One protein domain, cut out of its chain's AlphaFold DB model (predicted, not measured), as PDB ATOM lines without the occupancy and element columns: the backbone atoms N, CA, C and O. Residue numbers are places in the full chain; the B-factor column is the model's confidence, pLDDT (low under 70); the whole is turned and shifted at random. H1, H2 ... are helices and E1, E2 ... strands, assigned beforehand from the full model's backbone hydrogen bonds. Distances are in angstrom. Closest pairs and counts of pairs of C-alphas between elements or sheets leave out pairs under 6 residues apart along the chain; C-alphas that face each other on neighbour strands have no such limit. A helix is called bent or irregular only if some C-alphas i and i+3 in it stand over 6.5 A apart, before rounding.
ATOM      1  N   THR A  45      27.862 -19.255  49.120       68.00
ATOM      2  CA  THR A  45      27.280 -18.399  50.162       68.00
ATOM      3  C   THR A  45      27.261 -16.915  49.773       68.00
ATOM      4  O   THR A  45      26.272 -16.227  50.027       68.00
ATOM      5  N   ASP A  46      28.326 -16.414  49.145       68.19
ATOM      6  CA  ASP A  46      28.420 -15.017  48.703       68.19
ATOM      7  C   ASP A  46      27.460 -14.750  47.539       68.19
ATOM      8  O   ASP A  46      26.815 -13.701  47.489       68.19
ATOM      9  N   LYS A  47      27.279 -15.736  46.648       67.06
ATOM     10  CA  LYS A  47      26.276 -15.670  45.575       67.06
ATOM     11  C   LYS A  47      24.861 -15.558  46.129       67.06
ATOM     12  O   LYS A  47      24.087 -14.732  45.651       67.06
ATOM     13  N   ASP A  48      24.528 -16.349  47.145       72.44
ATOM     14  CA  ASP A  48      23.206 -16.331  47.777       72.44
ATOM     15  C   ASP A  48      22.927 -15.000  48.495       72.44
ATOM     16  O   ASP A  48      21.830 -14.444  48.388       72.44
ATOM     17  N   LEU A  49      23.928 -14.441  49.185       69.25
ATOM     18  CA  LEU A  49      23.833 -13.119  49.812       69.25
ATOM     19  C   LEU A  49      23.635 -12.004  48.775       69.25
ATOM     20  O   LEU A  49      22.790 -11.129  48.976       69.25
ATOM     21  N   LEU A  50      24.350 -12.060  47.651       66.00
ATOM     22  CA  LEU A  50      24.219 -11.098  46.555       66.00
ATOM     23  C   LEU A  50      22.873 -11.218  45.832       66.00
ATOM     24  O   LEU A  50      22.209 -10.212  45.589       66.00
ATOM     25  N   LEU A  51      22.408 -12.437  45.549       68.94
ATOM     26  CA  LEU A  51      21.083 -12.677  44.971       68.94
ATOM     27  C   LEU A  51      19.967 -12.180  45.891       68.94
ATOM     28  O   LEU A  51      18.969 -11.631  45.420       68.94
ATOM     29  N   LYS A  52      20.134 -12.344  47.206       75.19
ATOM     30  CA  LYS A  52      19.218 -11.788  48.201       75.19
ATOM     31  C   LYS A  52      19.225 -10.259  48.178       75.19
ATOM     32  O   LYS A  52      18.153  -9.672  48.266       75.19
ATOM     33  N   ALA A  53      20.394  -9.637  48.028       65.94
ATOM     34  CA  ALA A  53      20.515  -8.187  47.904       65.94
ATOM     35  C   ALA A  53      19.889  -7.652  46.603       65.94
ATOM     36  O   ALA A  53      19.241  -6.619  46.628       65.94
ATOM     37  N   ILE A  54      19.990  -8.356  45.475       65.75
ATOM     38  CA  ILE A  54      19.340  -7.934  44.215       65.75
ATOM     39  C   ILE A  54      17.824  -8.071  44.266       65.75
ATOM     40  O   ILE A  54      17.097  -7.258  43.703       65.75
ATOM     41  N   ARG A  55      17.333  -9.114  44.936       75.75
ATOM     42  CA  ARG A  55      15.896  -9.312  45.168       75.75
ATOM     43  C   ARG A  55      15.349  -8.411  46.273       75.75
ATOM     44  O   ARG A  55      14.170  -8.517  46.604       75.75
ATOM     45  N   ASP A  56      16.192  -7.567  46.857       85.38
ATOM     46  CA  ASP A  56      15.789  -6.601  47.860       85.38
ATOM     47  C   ASP A  56      14.846  -5.567  47.229       85.38
ATOM     48  O   ASP A  56      15.116  -4.998  46.167       85.38
ATOM     49  N   SER A  57      13.705  -5.342  47.882       89.25
ATOM     50  CA  SER A  57      12.658  -4.456  47.374       89.25
ATOM     51  C   SER A  57      13.152  -3.026  47.165       89.25
ATOM     52  O   SER A  57      12.665  -2.363  46.256       89.25
ATOM     53  N   TYR A  58      14.140  -2.566  47.939       91.62
ATOM     54  CA  TYR A  58      14.700  -1.224  47.797       91.62
ATOM     55  C   TYR A  58      15.505  -1.098  46.505       91.62
ATOM     56  O   TYR A  58      15.368  -0.108  45.795       91.62
ATOM     57  N   VAL A  59      16.279  -2.123  46.147       90.88
ATOM     58  CA  VAL A  59      17.077  -2.131  44.914       90.88
ATOM     59  C   VAL A  59      16.167  -2.175  43.682       90.88
ATOM     60  O   VAL A  59      16.353  -1.407  42.736       90.88
ATOM     61  N   LEU A  60      15.132  -3.019  43.709       91.62
ATOM     62  CA  LEU A  60      14.126  -3.076  42.641       91.62
ATOM     63  C   LEU A  60      13.343  -1.763  42.508       91.62
ATOM     64  O   LEU A  60      12.985  -1.356  41.399       91.62
ATOM     65  N   HIS A  61      13.097  -1.081  43.626       95.31
ATOM     66  CA  HIS A  61      12.423   0.208  43.623       95.31
ATOM     67  C   HIS A  61      13.248   1.289  42.914       95.31
ATOM     68  O   HIS A  61      12.680   2.047  42.135       95.31
ATOM     69  N   VAL A  62      14.581   1.302  43.059       95.31
ATOM     70  CA  VAL A  62      15.456   2.216  42.292       95.31
ATOM     71  C   VAL A  62      15.258   2.039  40.787       95.31
ATOM     72  O   VAL A  62      15.082   3.022  40.068       95.31
ATOM     73  N   ARG A  63      15.240   0.792  40.294       94.31
ATOM     74  CA  ARG A  63      14.986   0.506  38.872       94.31
ATOM     75  C   ARG A  63      13.608   1.009  38.443       94.31
ATOM     76  O   ARG A  63      13.498   1.668  37.415       94.31
ATOM     77  N   THR A  64      12.592   0.734  39.257       94.44
ATOM     78  CA  THR A  64      11.206   1.143  38.996       94.44
ATOM     79  C   THR A  64      11.078   2.664  38.910       94.44
ATOM     80  O   THR A  64      10.494   3.166  37.958       94.44
ATOM     81  N   ALA A  65      11.681   3.402  39.843       96.19
ATOM     82  CA  ALA A  65      11.692   4.864  39.846       96.19
ATOM     83  C   ALA A  65      12.370   5.441  38.592       96.19
ATOM     84  O   ALA A  65      11.851   6.364  37.965       96.19
ATOM     85  N   ILE A  66      13.505   4.862  38.182       95.50
ATOM     86  CA  ILE A  66      14.212   5.257  36.955       95.50
ATOM     87  C   ILE A  66      13.353   4.992  35.709       95.50
ATOM     88  O   ILE A  66      13.338   5.811  34.789       95.50
ATOM     89  N   ASP A  67      12.658   3.857  35.649       95.38
ATOM     90  CA  ASP A  67      11.790   3.521  34.518       95.38
ATOM     91  C   ASP A  67      10.543   4.404  34.466       95.38
ATOM     92  O   ASP A  67      10.235   4.936  33.401       95.38
ATOM     93  N   ASN A  68       9.914   4.680  35.611       96.25
ATOM     94  CA  ASN A  68       8.822   5.647  35.708       96.25
ATOM     95  C   ASN A  68       9.250   7.022  35.185       96.25
ATOM     96  O   ASN A  68       8.575   7.575  34.316       96.25
ATOM     97  N   TYR A  69      10.416   7.527  35.605       95.75
ATOM     98  CA  TYR A  69      10.954   8.785  35.085       95.75
ATOM     99  C   TYR A  69      11.114   8.765  33.554       95.75
ATOM    100  O   TYR A  69      10.733   9.717  32.870       95.75
ATOM    101  N   LYS A  70      11.651   7.675  32.992       94.12
ATOM    102  CA  LYS A  70      11.842   7.528  31.536       94.12
ATOM    103  C   LYS A  70      10.522   7.488  30.764       94.12
ATOM    104  O   LYS A  70      10.483   7.962  29.628       94.12
ATOM    105  N   ASP A  71       9.474   6.962  31.384       95.31
ATOM    106  CA  ASP A  71       8.124   6.900  30.825       95.31
ATOM    107  C   ASP A  71       7.325   8.200  31.056       95.31
ATOM    108  O   ASP A  71       6.214   8.348  30.543       95.31
ATOM    109  N   GLY A  72       7.896   9.171  31.781       93.69
ATOM    110  CA  GLY A  72       7.248  10.438  32.124       93.69
ATOM    111  C   GLY A  72       6.233  10.328  33.266       93.69
ATOM    112  O   GLY A  72       5.341  11.170  33.361       93.69
ATOM    113  N   ASN A  73       6.345   9.291  34.100       94.06
ATOM    114  CA  ASN A  73       5.560   9.083  35.313       94.06
ATOM    115  C   ASN A  73       6.354   9.548  36.546       94.06
ATOM    116  O   ASN A  73       7.501   9.151  36.727       94.06
ATOM    117  N   GLU A  74       5.731  10.344  37.415       90.00
ATOM    118  CA  GLU A  74       6.347  10.899  38.632       90.00
ATOM    119  C   GLU A  74       6.134  10.017  39.880       90.00
ATOM    120  O   GLU A  74       6.256  10.475  41.011       90.00
ATOM    121  N   GLU A  75       5.790   8.743  39.699       93.06
ATOM    122  CA  GLU A  75       5.601   7.792  40.798       93.06
ATOM    123  C   GLU A  75       6.912   7.116  41.236       93.06
ATOM    124  O   GLU A  75       7.745   6.723  40.415       93.06
ATOM    125  N   GLY A  76       7.049   6.869  42.543       91.88
ATOM    126  CA  GLY A  76       8.172   6.116  43.122       91.88
ATOM    127  C   GLY A  76       9.455   6.927  43.310       91.88
ATOM    128  O   GLY A  76      10.506   6.357  43.589       91.88
ATOM    129  N   TYR A  77       9.392   8.244  43.146       95.31
ATOM    130  CA  TYR A  77      10.459   9.143  43.554       95.31
ATOM    131  C   TYR A  77       9.886  10.498  43.963       95.31
ATOM    132  O   TYR A  77       8.911  10.975  43.381       95.31
ATOM    133  N   SER A  78      10.537  11.152  44.919       93.12
ATOM    134  CA  SER A  78      10.212  12.509  45.346       93.12
ATOM    135  C   SER A  78      11.493  13.312  45.557       93.12
ATOM    136  O   SER A  78      12.530  12.776  45.941       93.12
ATOM    137  N   ASP A  79      11.453  14.608  45.235       87.56
ATOM    138  CA  ASP A  79      12.590  15.531  45.387       87.56
ATOM    139  C   ASP A  79      13.885  15.117  44.649       87.56
ATOM    140  O   ASP A  79      14.979  15.603  44.948       87.56
ATOM    141  N   VAL A  80      13.770  14.251  43.635       94.19
ATOM    142  CA  VAL A  80      14.882  13.809  42.786       94.19
ATOM    143  C   VAL A  80      14.821  14.480  41.418       94.19
ATOM    144  O   VAL A  80      13.844  14.345  40.684       94.19
ATOM    145  N   ASP A  81      15.914  15.147  41.039       93.31
ATOM    146  CA  ASP A  81      16.119  15.640  39.676       93.31
ATOM    147  C   ASP A  81      17.031  14.692  38.886       93.31
ATOM    148  O   ASP A  81      18.257  14.692  39.020       93.31
ATOM    149  N   PHE A  82      16.409  13.880  38.032       94.19
ATOM    150  CA  PHE A  82      17.098  12.968  37.121       94.19
ATOM    151  C   PHE A  82      17.623  13.636  35.846       94.19
ATOM    152  O   PHE A  82      18.439  13.037  35.137       94.19
ATOM    153  N   SER A  83      17.178  14.858  35.531       93.94
ATOM    154  CA  SER A  83      17.492  15.523  34.261       93.94
ATOM    155  C   SER A  83      18.995  15.645  33.957       93.94
ATOM    156  O   SER A  83      19.367  15.436  32.794       93.94
ATOM    157  N   PRO A  84      19.899  15.849  34.943       95.06
ATOM    158  CA  PRO A  84      21.336  15.920  34.677       95.06
ATOM    159  C   PRO A  84      21.969  14.563  34.335       95.06
ATOM    160  O   PRO A  84      23.095  14.517  33.841       95.06
ATOM    161  N   TYR A  85      21.274  13.453  34.602       94.38
ATOM    162  CA  TYR A  85      21.836  12.098  34.558       94.38
ATOM    163  C   TYR A  85      21.205  11.207  33.486       94.38
ATOM    164  O   TYR A  85      21.512  10.019  33.423       94.38
ATOM    165  N   THR A  86      20.361  11.765  32.619       94.31
ATOM    166  CA  THR A  86      19.603  11.041  31.581       94.31
ATOM    167  C   THR A  86      20.439  10.082  30.730       94.31
ATOM    168  O   THR A  86      19.956   9.013  30.353       94.31
ATOM    169  N   ASP A  87      21.699  10.415  30.445       94.06
ATOM    170  CA  ASP A  87      22.600   9.528  29.705       94.06
ATOM    171  C   ASP A  87      22.975   8.255  30.474       94.06
ATOM    172  O   ASP A  87      23.088   7.196  29.860       94.06
ATOM    173  N   TYR A  88      23.110   8.326  31.799       94.25
ATOM    174  CA  TYR A  88      23.383   7.163  32.648       94.25
ATOM    175  C   TYR A  88      22.162   6.243  32.758       94.25
ATOM    176  O   TYR A  88      22.292   5.027  32.652       94.25
ATOM    177  N   LEU A  89      20.959   6.819  32.876       93.88
ATOM    178  CA  LEU A  89      19.697   6.092  33.108       93.88
ATOM    179  C   LEU A  89      19.271   5.160  31.955       93.88
ATOM    180  O   LEU A  89      18.353   4.345  32.099       93.88
ATOM    181  N   LYS A  90      19.929   5.271  30.797       91.94
ATOM    182  CA  LYS A  90      19.774   4.347  29.661       91.94
ATOM    183  C   LYS A  90      20.381   2.974  29.953       91.94
ATOM    184  O   LYS A  90      19.937   1.990  29.369       91.94
ATOM    185  N   SER A  91      21.372   2.929  30.836       90.25
ATOM    186  CA  SER A  91      22.122   1.729  31.171       90.25
ATOM    187  C   SER A  91      21.479   0.945  32.316       90.25
ATOM    188  O   SER A  91      20.630   1.446  33.063       90.25
ATOM    189  N   LYS A  92      21.913  -0.306  32.459       89.62
ATOM    190  CA  LYS A  92      21.723  -1.072  33.690       89.62
ATOM    191  C   LYS A  92      22.684  -0.581  34.759       89.62
ATOM    192  O   LYS A  92      23.754  -0.060  34.429       89.62
ATOM    193  N   PHE A  93      22.342  -0.795  36.021       90.06
ATOM    194  CA  PHE A  93      23.252  -0.502  37.123       90.06
ATOM    195  C   PHE A  93      23.615  -1.752  37.912       90.06
ATOM    196  O   PHE A  93      22.895  -2.748  37.917       90.06
ATOM    197  N   VAL A  94      24.753  -1.677  38.588       87.31
ATOM    198  CA  VAL A  94      25.214  -2.661  39.561       87.31
ATOM    199  C   VAL A  94      25.153  -2.056  40.950       87.31
ATOM    200  O   VAL A  94      25.444  -0.872  41.139       87.31
ATOM    201  N   LEU A  95      24.767  -2.880  41.919       85.44
ATOM    202  CA  LEU A  95      24.812  -2.532  43.331       85.44
ATOM    203  C   LEU A  95      26.227  -2.777  43.860       85.44
ATOM    204  O   LEU A  95      26.706  -3.908  43.831       85.44
ATOM    205  N   MET A  96      26.873  -1.724  44.351       82.88
ATOM    206  CA  MET A  96      28.217  -1.791  44.932       82.88
ATOM    207  C   MET A  96      28.150  -1.988  46.443       82.88
ATOM    208  O   MET A  96      28.866  -2.809  47.005       82.88
ATOM    209  N   GLU A  97      27.266  -1.234  47.091       83.81
ATOM    210  CA  GLU A  97      27.097  -1.241  48.539       83.81
ATOM    211  C   GLU A  97      25.633  -0.989  48.894       83.81
ATOM    212  O   GLU A  97      24.935  -0.239  48.208       83.81
ATOM    213  N   ILE A  98      25.187  -1.606  49.989       85.62
ATOM    214  CA  ILE A  98      23.907  -1.324  50.626       85.62
ATOM    215  C   ILE A  98      24.124  -1.134  52.126       85.62
ATOM    216  O   ILE A  98      24.630  -2.021  52.814       85.62
ATOM    217  N   ASP A  99      23.703   0.017  52.634       86.31
ATOM    218  CA  ASP A  99      23.647   0.308  54.059       86.31
ATOM    219  C   ASP A  99      22.185   0.299  54.517       86.31
ATOM    220  O   ASP A  99      21.320   1.021  54.010       86.31
ATOM    221  N   ASN A 100      21.916  -0.575  55.488       84.56
ATOM    222  CA  ASN A 100      20.592  -0.788  56.062       84.56
ATOM    223  C   ASN A 100      20.283   0.178  57.221       84.56
ATOM    224  O   ASN A 100      19.204   0.089  57.800       84.56
ATOM    225  N   ASN A 101      21.213   1.067  57.592       78.88
ATOM    226  CA  ASN A 101      21.089   1.974  58.735       78.88
ATOM    227  C   ASN A 101      20.942   3.441  58.308       78.88
ATOM    228  O   ASN A 101      21.479   4.344  58.957       78.88
ATOM    229  N   ALA A 102      20.201   3.691  57.227       80.06
ATOM    230  CA  ALA A 102      19.953   5.042  56.747       80.06
ATOM    231  C   ALA A 102      19.277   5.902  57.833       80.06
ATOM    232  O   ALA A 102      18.239   5.543  58.402       80.06
ATOM    233  N   ILE A 103      19.869   7.062  58.128       73.12
ATOM    234  CA  ILE A 103      19.328   8.009  59.107       73.12
ATOM    235  C   ILE A 103      17.979   8.523  58.592       73.12
ATOM    236  O   ILE A 103      17.911   9.167  57.551       73.12
ATOM    237  N   GLY A 104      16.910   8.257  59.345       72.69
ATOM    238  CA  GLY A 104      15.538   8.621  58.978       72.69
ATOM    239  C   GLY A 104      14.680   7.449  58.500       72.69
ATOM    240  O   GLY A 104      13.465   7.603  58.466       72.69
ATOM    241  N   GLY A 105      15.272   6.281  58.227       84.12
ATOM    242  CA  GLY A 105      14.581   5.092  57.722       84.12
ATOM    243  C   GLY A 105      14.962   4.745  56.279       84.12
ATOM    244  O   GLY A 105      15.614   5.524  55.579       84.12
ATOM    245  N   GLY A 106      14.558   3.553  55.840       89.94
ATOM    246  CA  GLY A 106      14.879   3.022  54.518       89.94
ATOM    247  C   GLY A 106      16.328   2.542  54.376       89.94
ATOM    248  O   GLY A 106      16.937   2.085  55.346       89.94
ATOM    249  N   LYS A 107      16.876   2.613  53.157       93.06
ATOM    250  CA  LYS A 107      18.217   2.108  52.823       93.06
ATOM    251  C   LYS A 107      18.974   3.042  51.902       93.06
ATOM    252  O   LYS A 107      18.400   3.620  50.977       93.06
ATOM    253  N   THR A 108      20.278   3.125  52.117       92.50
ATOM    254  CA  THR A 108      21.186   3.856  51.235       92.50
ATOM    255  C   THR A 108      22.028   2.888  50.433       92.50
ATOM    256  O   THR A 108      22.423   1.836  50.926       92.50
ATOM    257  N   MET A 109      22.271   3.223  49.177       91.44
ATOM    258  CA  MET A 109      22.946   2.365  48.219       91.44
ATOM    259  C   MET A 109      23.978   3.167  47.442       91.44
ATOM    260  O   MET A 109      23.777   4.349  47.150       91.44
ATOM    261  N   LEU A 110      25.055   2.490  47.071       90.38
ATOM    262  CA  LEU A 110      26.012   2.978  46.094       90.38
ATOM    263  C   LEU A 110      25.863   2.137  44.829       90.38
ATOM    264  O   LEU A 110      25.981   0.911  44.886       90.38
ATOM    265  N   ILE A 111      25.592   2.782  43.695       91.31
ATOM    266  CA  ILE A 111      25.425   2.098  42.405       91.31
ATOM    267  C   ILE A 111      26.381   2.649  41.347       91.31
ATOM    268  O   ILE A 111      26.773   3.815  41.400       91.31
ATOM    269  N   ALA A 112      26.715   1.829  40.353       90.12
ATOM    270  CA  ALA A 112      27.404   2.251  39.130       90.12
ATOM    271  C   ALA A 112      26.628   1.803  37.894       90.12
ATOM    272  O   ALA A 112      26.088   0.701  37.868       90.12
ATOM    273  N   PHE A 113      26.609   2.630  36.849       91.38
ATOM    274  CA  PHE A 113      26.001   2.262  35.571       91.38
ATOM    275  C   PHE A 113      26.993   1.500  34.694       91.38
ATOM    276  O   PHE A 113      28.125   1.933  34.501       91.38
ATOM    277  N   THR A 114      26.557   0.374  34.140       88.19
ATOM    278  CA  THR A 114      27.426  -0.588  33.437       88.19
ATOM    279  C   THR A 114      28.028  -0.046  32.140       88.19
ATOM    280  O   THR A 114      29.209  -0.253  31.878       88.19
ATOM    281  N   ASP A 115      27.263   0.718  31.356       89.62
ATOM    282  CA  ASP A 115      27.758   1.326  30.111       89.62
ATOM    283  C   ASP A 115      28.599   2.584  30.371       89.62
ATOM    284  O   ASP A 115      29.299   3.073  29.481       89.62
ATOM    285  N   LYS A 116      28.513   3.138  31.588       88.06
ATOM    286  CA  LYS A 116      29.205   4.364  31.978       88.06
ATOM    287  C   LYS A 116      29.615   4.336  33.464       88.06
ATOM    288  O   LYS A 116      29.039   5.059  34.279       88.06
ATOM    289  N   PRO A 117      30.628   3.524  33.823       85.19
ATOM    290  CA  PRO A 117      31.050   3.315  35.210       85.19
ATOM    291  C   PRO A 117      32.054   4.380  35.691       85.19
ATOM    292  O   PRO A 117      32.945   4.098  36.488       85.19
ATOM    293  N   ASP A 118      31.986   5.603  35.156       86.75
ATOM    294  CA  ASP A 118      32.889   6.703  35.525       86.75
ATOM    295  C   ASP A 118      32.417   7.481  36.763       86.75
ATOM    296  O   ASP A 118      33.194   8.247  37.332       86.75
ATOM    297  N   VAL A 119      31.173   7.263  37.197       88.25
ATOM    298  CA  VAL A 119      30.554   7.907  38.356       88.25
ATOM    299  C   VAL A 119      29.780   6.873  39.167       88.25
ATOM    300  O   VAL A 119      28.957   6.132  38.625       88.25
ATOM    301  N   PHE A 120      30.007   6.862  40.481       90.50
ATOM    302  CA  PHE A 120      29.112   6.193  41.418       90.50
ATOM    303  C   PHE A 120      27.989   7.130  41.838       90.50
ATOM    304  O   PHE A 120      28.206   8.328  42.021       90.50
ATOM    305  N   PHE A 121      26.802   6.577  42.039       93.88
ATOM    306  CA  PHE A 121      25.644   7.316  42.511       93.88
ATOM    307  C   PHE A 121      25.290   6.871  43.918       93.88
ATOM    308  O   PHE A 121      25.102   5.682  44.175       93.88
ATOM    309  N   TYR A 122      25.184   7.850  44.809       93.25
ATOM    310  CA  TYR A 122      24.557   7.677  46.103       93.25
ATOM    311  C   TYR A 122      23.047   7.756  45.938       93.25
ATOM    312  O   TYR A 122      22.510   8.722  45.380       93.25
ATOM    313  N   VAL A 123      22.382   6.731  46.448       94.94
ATOM    314  CA  VAL A 123      20.951   6.525  46.306       94.94
ATOM    315  C   VAL A 123      20.352   6.312  47.686       94.94
ATOM    316  O   VAL A 123      20.869   5.515  48.462       94.94
ATOM    317  N   TRP A 124      19.260   7.000  48.001       95.31
ATOM    318  CA  TRP A 124      18.500   6.763  49.230       95.31
ATOM    319  C   TRP A 124      17.051   6.469  48.889       95.31
ATOM    320  O   TRP A 124      16.356   7.319  48.331       95.31
ATOM    321  N   VAL A 125      16.614   5.264  49.243       95.31
ATOM    322  CA  VAL A 125      15.214   4.859  49.158       95.31
ATOM    323  C   VAL A 125      14.644   4.867  50.566       95.31
ATOM    324  O   VAL A 125      15.100   4.123  51.437       95.31
ATOM    325  N   TYR A 126      13.669   5.739  50.774       93.94
ATOM    326  CA  TYR A 126      12.925   5.893  52.007       93.94
ATOM    327  C   TYR A 126      11.830   4.833  52.122       93.94
ATOM    328  O   TYR A 126      11.290   4.369  51.121       93.94
ATOM    329  N   ASP A 127      11.521   4.460  53.358       91.88
ATOM    330  CA  ASP A 127      10.396   3.594  53.701       91.88
ATOM    331  C   ASP A 127       9.369   4.435  54.455       91.88
ATOM    332  O   ASP A 127       9.661   4.934  55.545       91.88
ATOM    333  N   GLU A 128       8.183   4.604  53.871       87.69
ATOM    334  CA  GLU A 128       7.099   5.412  54.451       87.69
ATOM    335  C   GLU A 128       6.420   4.719  55.650       87.69
ATOM    336  O   GLU A 128       5.564   5.298  56.322       87.69
ATOM    337  N   GLY A 129       6.800   3.475  55.962       84.38
ATOM    338  CA  GLY A 129       6.329   2.718  57.120       84.38
ATOM    339  C   GLY A 129       5.019   1.956  56.898       84.38
ATOM    340  O   GLY A 129       4.634   1.152  57.749       84.38
ATOM    341  N   ASP A 130       4.350   2.155  55.761       86.50
ATOM    342  CA  ASP A 130       3.202   1.362  55.297       86.50
ATOM    343  C   ASP A 130       3.595   0.278  54.271       86.50
ATOM    344  O   ASP A 130       2.737  -0.425  53.731       86.50
ATOM    345  N   GLY A 131       4.902   0.116  54.035       83.50
ATOM    346  CA  GLY A 131       5.474  -0.780  53.033       83.50
ATOM    347  C   GLY A 131       5.625  -0.143  51.650       83.50
ATOM    348  O   GLY A 131       6.152  -0.801  50.751       83.50
ATOM    349  N   SER A 132       5.189   1.108  51.467       90.00
ATOM    350  CA  SER A 132       5.551   1.893  50.294       90.00
ATOM    351  C   SER A 132       6.981   2.417  50.410       90.00
ATOM    352  O   SER A 132       7.496   2.714  51.492       90.00
ATOM    353  N   LEU A 133       7.639   2.464  49.257       94.56
ATOM    354  CA  LEU A 133       9.005   2.927  49.106       94.56
ATOM    355  C   LEU A 133       8.991   4.184  48.249       94.56
ATOM    356  O   LEU A 133       8.153   4.307  47.352       94.56
ATOM    357  N   ASP A 134       9.929   5.078  48.528       94.81
ATOM    358  CA  ASP A 134      10.077   6.324  47.793       94.81
ATOM    359  C   ASP A 134      11.555   6.666  47.604       94.81
ATOM    360  O   ASP A 134      12.334   6.719  48.561       94.81
ATOM    361  N   LEU A 135      11.980   6.881  46.361       96.38
ATOM    362  CA  LEU A 135      13.341   7.309  46.076       96.38
ATOM    363  C   LEU A 135      13.495   8.812  46.360       96.38
ATOM    364  O   LEU A 135      13.001   9.642  45.602       96.38
ATOM    365  N   ARG A 136      14.257   9.150  47.407       94.56
ATOM    366  CA  ARG A 136      14.424  10.532  47.901       94.56
ATOM    367  C   ARG A 136      15.764  11.174  47.589       94.56
ATOM    368  O   ARG A 136      15.965  12.367  47.792       94.56
ATOM    369  N   THR A 137      16.759  10.395  47.183       94.25
ATOM    370  CA  THR A 137      18.056  10.954  46.787       94.25
ATOM    371  C   THR A 137      18.664  10.133  45.677       94.25
ATOM    372  O   THR A 137      18.754   8.914  45.781       94.25
ATOM    373  N   PHE A 138      19.141  10.830  44.652       95.81
ATOM    374  CA  PHE A 138      19.936  10.274  43.572       95.81
ATOM    375  C   PHE A 138      20.954  11.325  43.133       95.81
ATOM    376  O   PHE A 138      20.592  12.350  42.554       95.81
ATOM    377  N   LYS A 139      22.231  11.118  43.458       94.19
ATOM    378  CA  LYS A 139      23.289  12.080  43.127       94.19
ATOM    379  C   LYS A 139      24.654  11.408  42.979       94.19
ATOM    380  O   LYS A 139      24.869  10.362  43.588       94.19
ATOM    381  N   PRO A 140      25.590  12.010  42.227       92.25
ATOM    382  CA  PRO A 140      26.976  11.572  42.197       92.25
ATOM    383  C   PRO A 140      27.562  11.488  43.607       92.25
ATOM    384  O   PRO A 140      27.343  12.368  44.442       92.25
ATOM    385  N   TYR A 141      28.305  10.422  43.872       87.00
ATOM    386  CA  TYR A 141      29.060  10.260  45.101       87.00
ATOM    387  C   TYR A 141      30.410  10.970  44.946       87.00
ATOM    388  O   TYR A 141      31.288  10.512  44.220       87.00
ATOM    389  N   GLU A 142      30.548  12.131  45.587       74.25
ATOM    390  CA  GLU A 142      31.664  13.066  45.364       74.25
ATOM    391  C   GLU A 142      32.999  12.626  45.994       74.25
ATOM    392  O   GLU A 142      34.035  13.230  45.727       74.25
ATOM    393  N   GLU A 143      33.009  11.573  46.816       66.25
ATOM    394  CA  GLU A 143      34.205  11.165  47.569       66.25
ATOM    395  C   GLU A 143      35.161  10.246  46.790       66.25
ATOM    396  O   GLU A 143      36.253   9.944  47.273       66.25
ATOM    397  N   ILE A 144      34.789   9.810  45.581       66.12
ATOM    398  CA  ILE A 144      35.586   8.876  44.776       66.12
ATOM    399  C   ILE A 144      35.979   9.540  43.454       66.12
ATOM    400  O   ILE A 144      35.131  10.019  42.702       66.12
ATOM    401  N   SER A 145      37.280   9.565  43.144       65.62
ATOM    402  CA  SER A 145      37.752  10.051  41.840       65.62
ATOM    403  C   SER A 145      37.351   9.095  40.710       65.62
ATOM    404  O   SER A 145      37.256   7.887  40.910       65.62
ATOM    405  N   VAL A 146      37.180   9.617  39.492       69.69
ATOM    406  CA  VAL A 146      36.805   8.815  38.307       69.69
ATOM    407  C   VAL A 146      37.741   7.618  38.088       69.69
ATOM    408  O   VAL A 146      37.293   6.530  37.730       69.69
ATOM    409  N   ASP A 147      39.042   7.791  38.324       72.19
ATOM    410  CA  ASP A 147      40.022   6.714  38.148       72.19
ATOM    411  C   ASP A 147      39.868   5.620  39.210       72.19
ATOM    412  O   ASP A 147      39.970   4.436  38.893       72.19
ATOM    413  N   GLN A 148      39.548   6.000  40.449       69.69
ATOM    414  CA  GLN A 148      39.213   5.044  41.506       69.69
ATOM    415  C   GLN A 148      37.903   4.312  41.194       69.69
ATOM    416  O   GLN A 148      37.837   3.098  41.368       69.69
ATOM    417  N   ALA A 149      36.891   5.013  40.672       68.56
ATOM    418  CA  ALA A 149      35.622   4.397  40.295       68.56
ATOM    419  C   ALA A 149      35.787   3.341  39.200       68.56
ATOM    420  O   ALA A 149      35.313   2.213  39.340       68.56
ATOM    421  N   ARG A 150      36.568   3.661  38.163       72.75
ATOM    422  CA  ARG A 150      36.905   2.708  37.100       72.75
ATOM    423  C   ARG A 150      37.682   1.505  37.616       72.75
ATOM    424  O   ARG A 150      37.387   0.395  37.194       72.75
ATOM    425  N   GLN A 151      38.648   1.702  38.515       74.94
ATOM    426  CA  GLN A 151      39.416   0.593  39.089       74.94
ATOM    427  C   GLN A 151      38.536  -0.353  39.910       74.94
ATOM    428  O   GLN A 151      38.650  -1.566  39.758       74.94
ATOM    429  N   ILE A 152      37.636   0.192  40.734       71.69
ATOM    430  CA  ILE A 152      36.681  -0.595  41.527       71.69
ATOM    431  C   ILE A 152      35.712  -1.355  40.610       71.69
ATOM    432  O   ILE A 152      35.404  -2.521  40.854       71.69
ATOM    433  N   TYR A 153      35.238  -0.723  39.534       71.44
ATOM    434  CA  TYR A 153      34.374  -1.394  38.565       71.44
ATOM    435  C   TYR A 153      35.116  -2.519  37.826       71.44
ATOM    436  O   TYR A 153      34.644  -3.648  37.777       71.44
ATOM    437  N   GLN A 154      36.322  -2.255  37.320       78.25
ATOM    438  CA  GLN A 154      37.129  -3.246  36.597       78.25
ATOM    439  C   GLN A 154      37.512  -4.449  37.463       78.25
ATOM    440  O   GLN A 154      37.536  -5.573  36.970       78.25
ATOM    441  N   SER A 155      37.791  -4.243  38.754       72.75
ATOM    442  CA  SER A 155      38.066  -5.352  39.672       72.75
ATOM    443  C   SER A 155      36.814  -6.163  40.026       72.75
ATOM    444  O   SER A 155      36.938  -7.327  40.403       72.75
ATOM    445  N   SER A 156      35.616  -5.585  39.873       68.19
ATOM    446  CA  SER A 156      34.332  -6.239  40.153       68.19
ATOM    447  C   SER A 156      33.616  -6.790  38.911       68.19
ATOM    448  O   SER A 156      32.715  -7.616  39.063       68.19
ATOM    449  N   GLU A 157      34.039  -6.441  37.689       67.75
ATOM    450  CA  GLU A 157      33.484  -6.955  36.422       67.75
ATOM    451  C   GLU A 157      33.324  -8.485  36.342       67.75
ATOM    452  O   GLU A 157      32.251  -8.931  35.912       67.75
ATOM    453  N   PRO A 158      34.311  -9.321  36.735       61.81
ATOM    454  CA  PRO A 158      34.132 -10.769  36.670       61.81
ATOM    455  C   PRO A 158      33.004 -11.244  37.595       61.81
ATOM    456  O   PRO A 158      32.197 -12.082  37.197       61.81
ATOM    457  N   MET A 159      32.873 -10.638  38.779       57.91
ATOM    458  CA  MET A 159      31.804 -10.936  39.736       57.91
ATOM    459  C   MET A 159      30.434 -10.467  39.222       57.91
ATOM    460  O   MET A 159      29.449 -11.197  39.315       57.91
ATOM    461  N   ILE A 160      30.371  -9.272  38.632       63.62
ATOM    462  CA  ILE A 160      29.156  -8.709  38.023       63.62
ATOM    463  C   ILE A 160      28.661  -9.591  36.870       63.62
ATOM    464  O   ILE A 160      27.460  -9.850  36.758       63.62
ATOM    465  N   THR A 161      29.583 -10.061  36.026       63.97
ATOM    466  CA  THR A 161      29.275 -10.820  34.807       63.97
ATOM    467  C   THR A 161      28.871 -12.260  35.110       63.97
ATOM    468  O   THR A 161      27.890 -12.740  34.545       63.97
ATOM    469  N   GLU A 162      29.573 -12.951  36.014       55.06
ATOM    470  CA  GLU A 162      29.228 -14.330  36.394       55.06
ATOM    471  C   GLU A 162      27.882 -14.432  37.115       55.06
ATOM    472  O   GLU A 162      27.181 -15.436  36.986       55.06
ATOM    473  N   LEU A 163      27.513 -13.399  37.874       53.25
ATOM    474  CA  LEU A 163      26.331 -13.424  38.731       53.25
ATOM    475  C   LEU A 163      25.133 -12.672  38.136       53.25
ATOM    476  O   LEU A 163      24.055 -12.678  38.727       53.25
ATOM    477  N   GLY A 164      25.299 -12.045  36.967       56.69
ATOM    478  CA  GLY A 164      24.233 -11.308  36.290       56.69
ATOM    479  C   GLY A 164      23.673 -10.160  37.131       56.69
ATOM    480  O   GLY A 164      22.471  -9.913  37.094       56.69
TER     481      GLY A 164
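AT A GLANCE: This is residues 45 to 164 of the 167 residues of an uncharacterized protein of Parcubacteria bacterium C7867-004 (UniProt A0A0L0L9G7). A strongly twisted sheet of four strands curls round helix H2, and a second long helix, H3, packs across the other face near the place where E3 bends by 80 degrees. The first helix, H1, lies far from the middle and only grazes the sheet, while a long link, residues 72 to 92, loops from H2 to E1. The printed part has 120 residues, with three named helices and four named strands in the order H1 H2 E1 E2 E3 E4 H3; the sheet's order is E1 E2 E3 E4, antiparallel throughout. The class is mixed, helices and strands, and the whole is compact, with a radius of gyration of the C-alphas of 14.1 A and spans of 38 by 35 by 26 A.

HOW THE PARTS SIT: E1, residues 93 to 99, E2, residues 107 to 113, E3, residues 116 to 127, and E4, residues 133 to 140, form a meander, each strand the antiparallel neighbour of the one before, and each such pair is a hairpin. E1 and E2 stand at 155 degrees, with N 96 and O 110 2.8 A apart, within hydrogen-bond range. E2 and E3 stand at 157 degrees, with N 109 and O 123 at 2.8 A. E3 and E4 stand at 150 degrees, with N 122 and O 139 at 2.8 A. The edge strands E1 and E4 are apart. There are three layers, helices on both faces of a sheet: H2, residues 57 to 71, on one face, and H3, residues 146 to 163, on the opposite face. The closest C-alphas of H2 and E4 are those of Val 62 and Leu 135, 6.7 A. H3 has a height over the sheet of 8.5 A and runs across the strands, at 80 degrees to E1 on the local plane; its closest C-alpha pair with E3 is Val 146 and Asp 118, 5.2 A. H2 and H3 are apart. H1, residues 45 to 54, is close to H3 but not clearly touching, the C-alphas of Lys 47 and Leu 163 being 7.2 A apart. Every O i to N i+4 pair is within hydrogen-bond range in H1 and H2, and 12 of 14 are in H3.

IN THESE COORDINATES: H1 begins at C-alpha 45, (27.280, -18.399, 50.162), and is 14.4 A long. H2 is 20.6 A, E1 17.0 A, E2 18.9 A, E3 28.7 A and E4 21.1 A. H3 is 24.6 A and ends at C-alpha 163, (26.331, -13.424, 38.731); it is irregular, with C-alphas 155 and 158 7.3 A apart, and has a kink of 47 degrees near residue 156.

THE WHOLE: The two C-alphas farthest apart, those of Asp 130 and Asp 147, are 41.0 A apart. The printed part has no cut, and the link H2 to E1 is long. Mean pLDDT of the printed part is 84.2; 23 residues are under 70, among them residues 45 to 47 and 156 to 164.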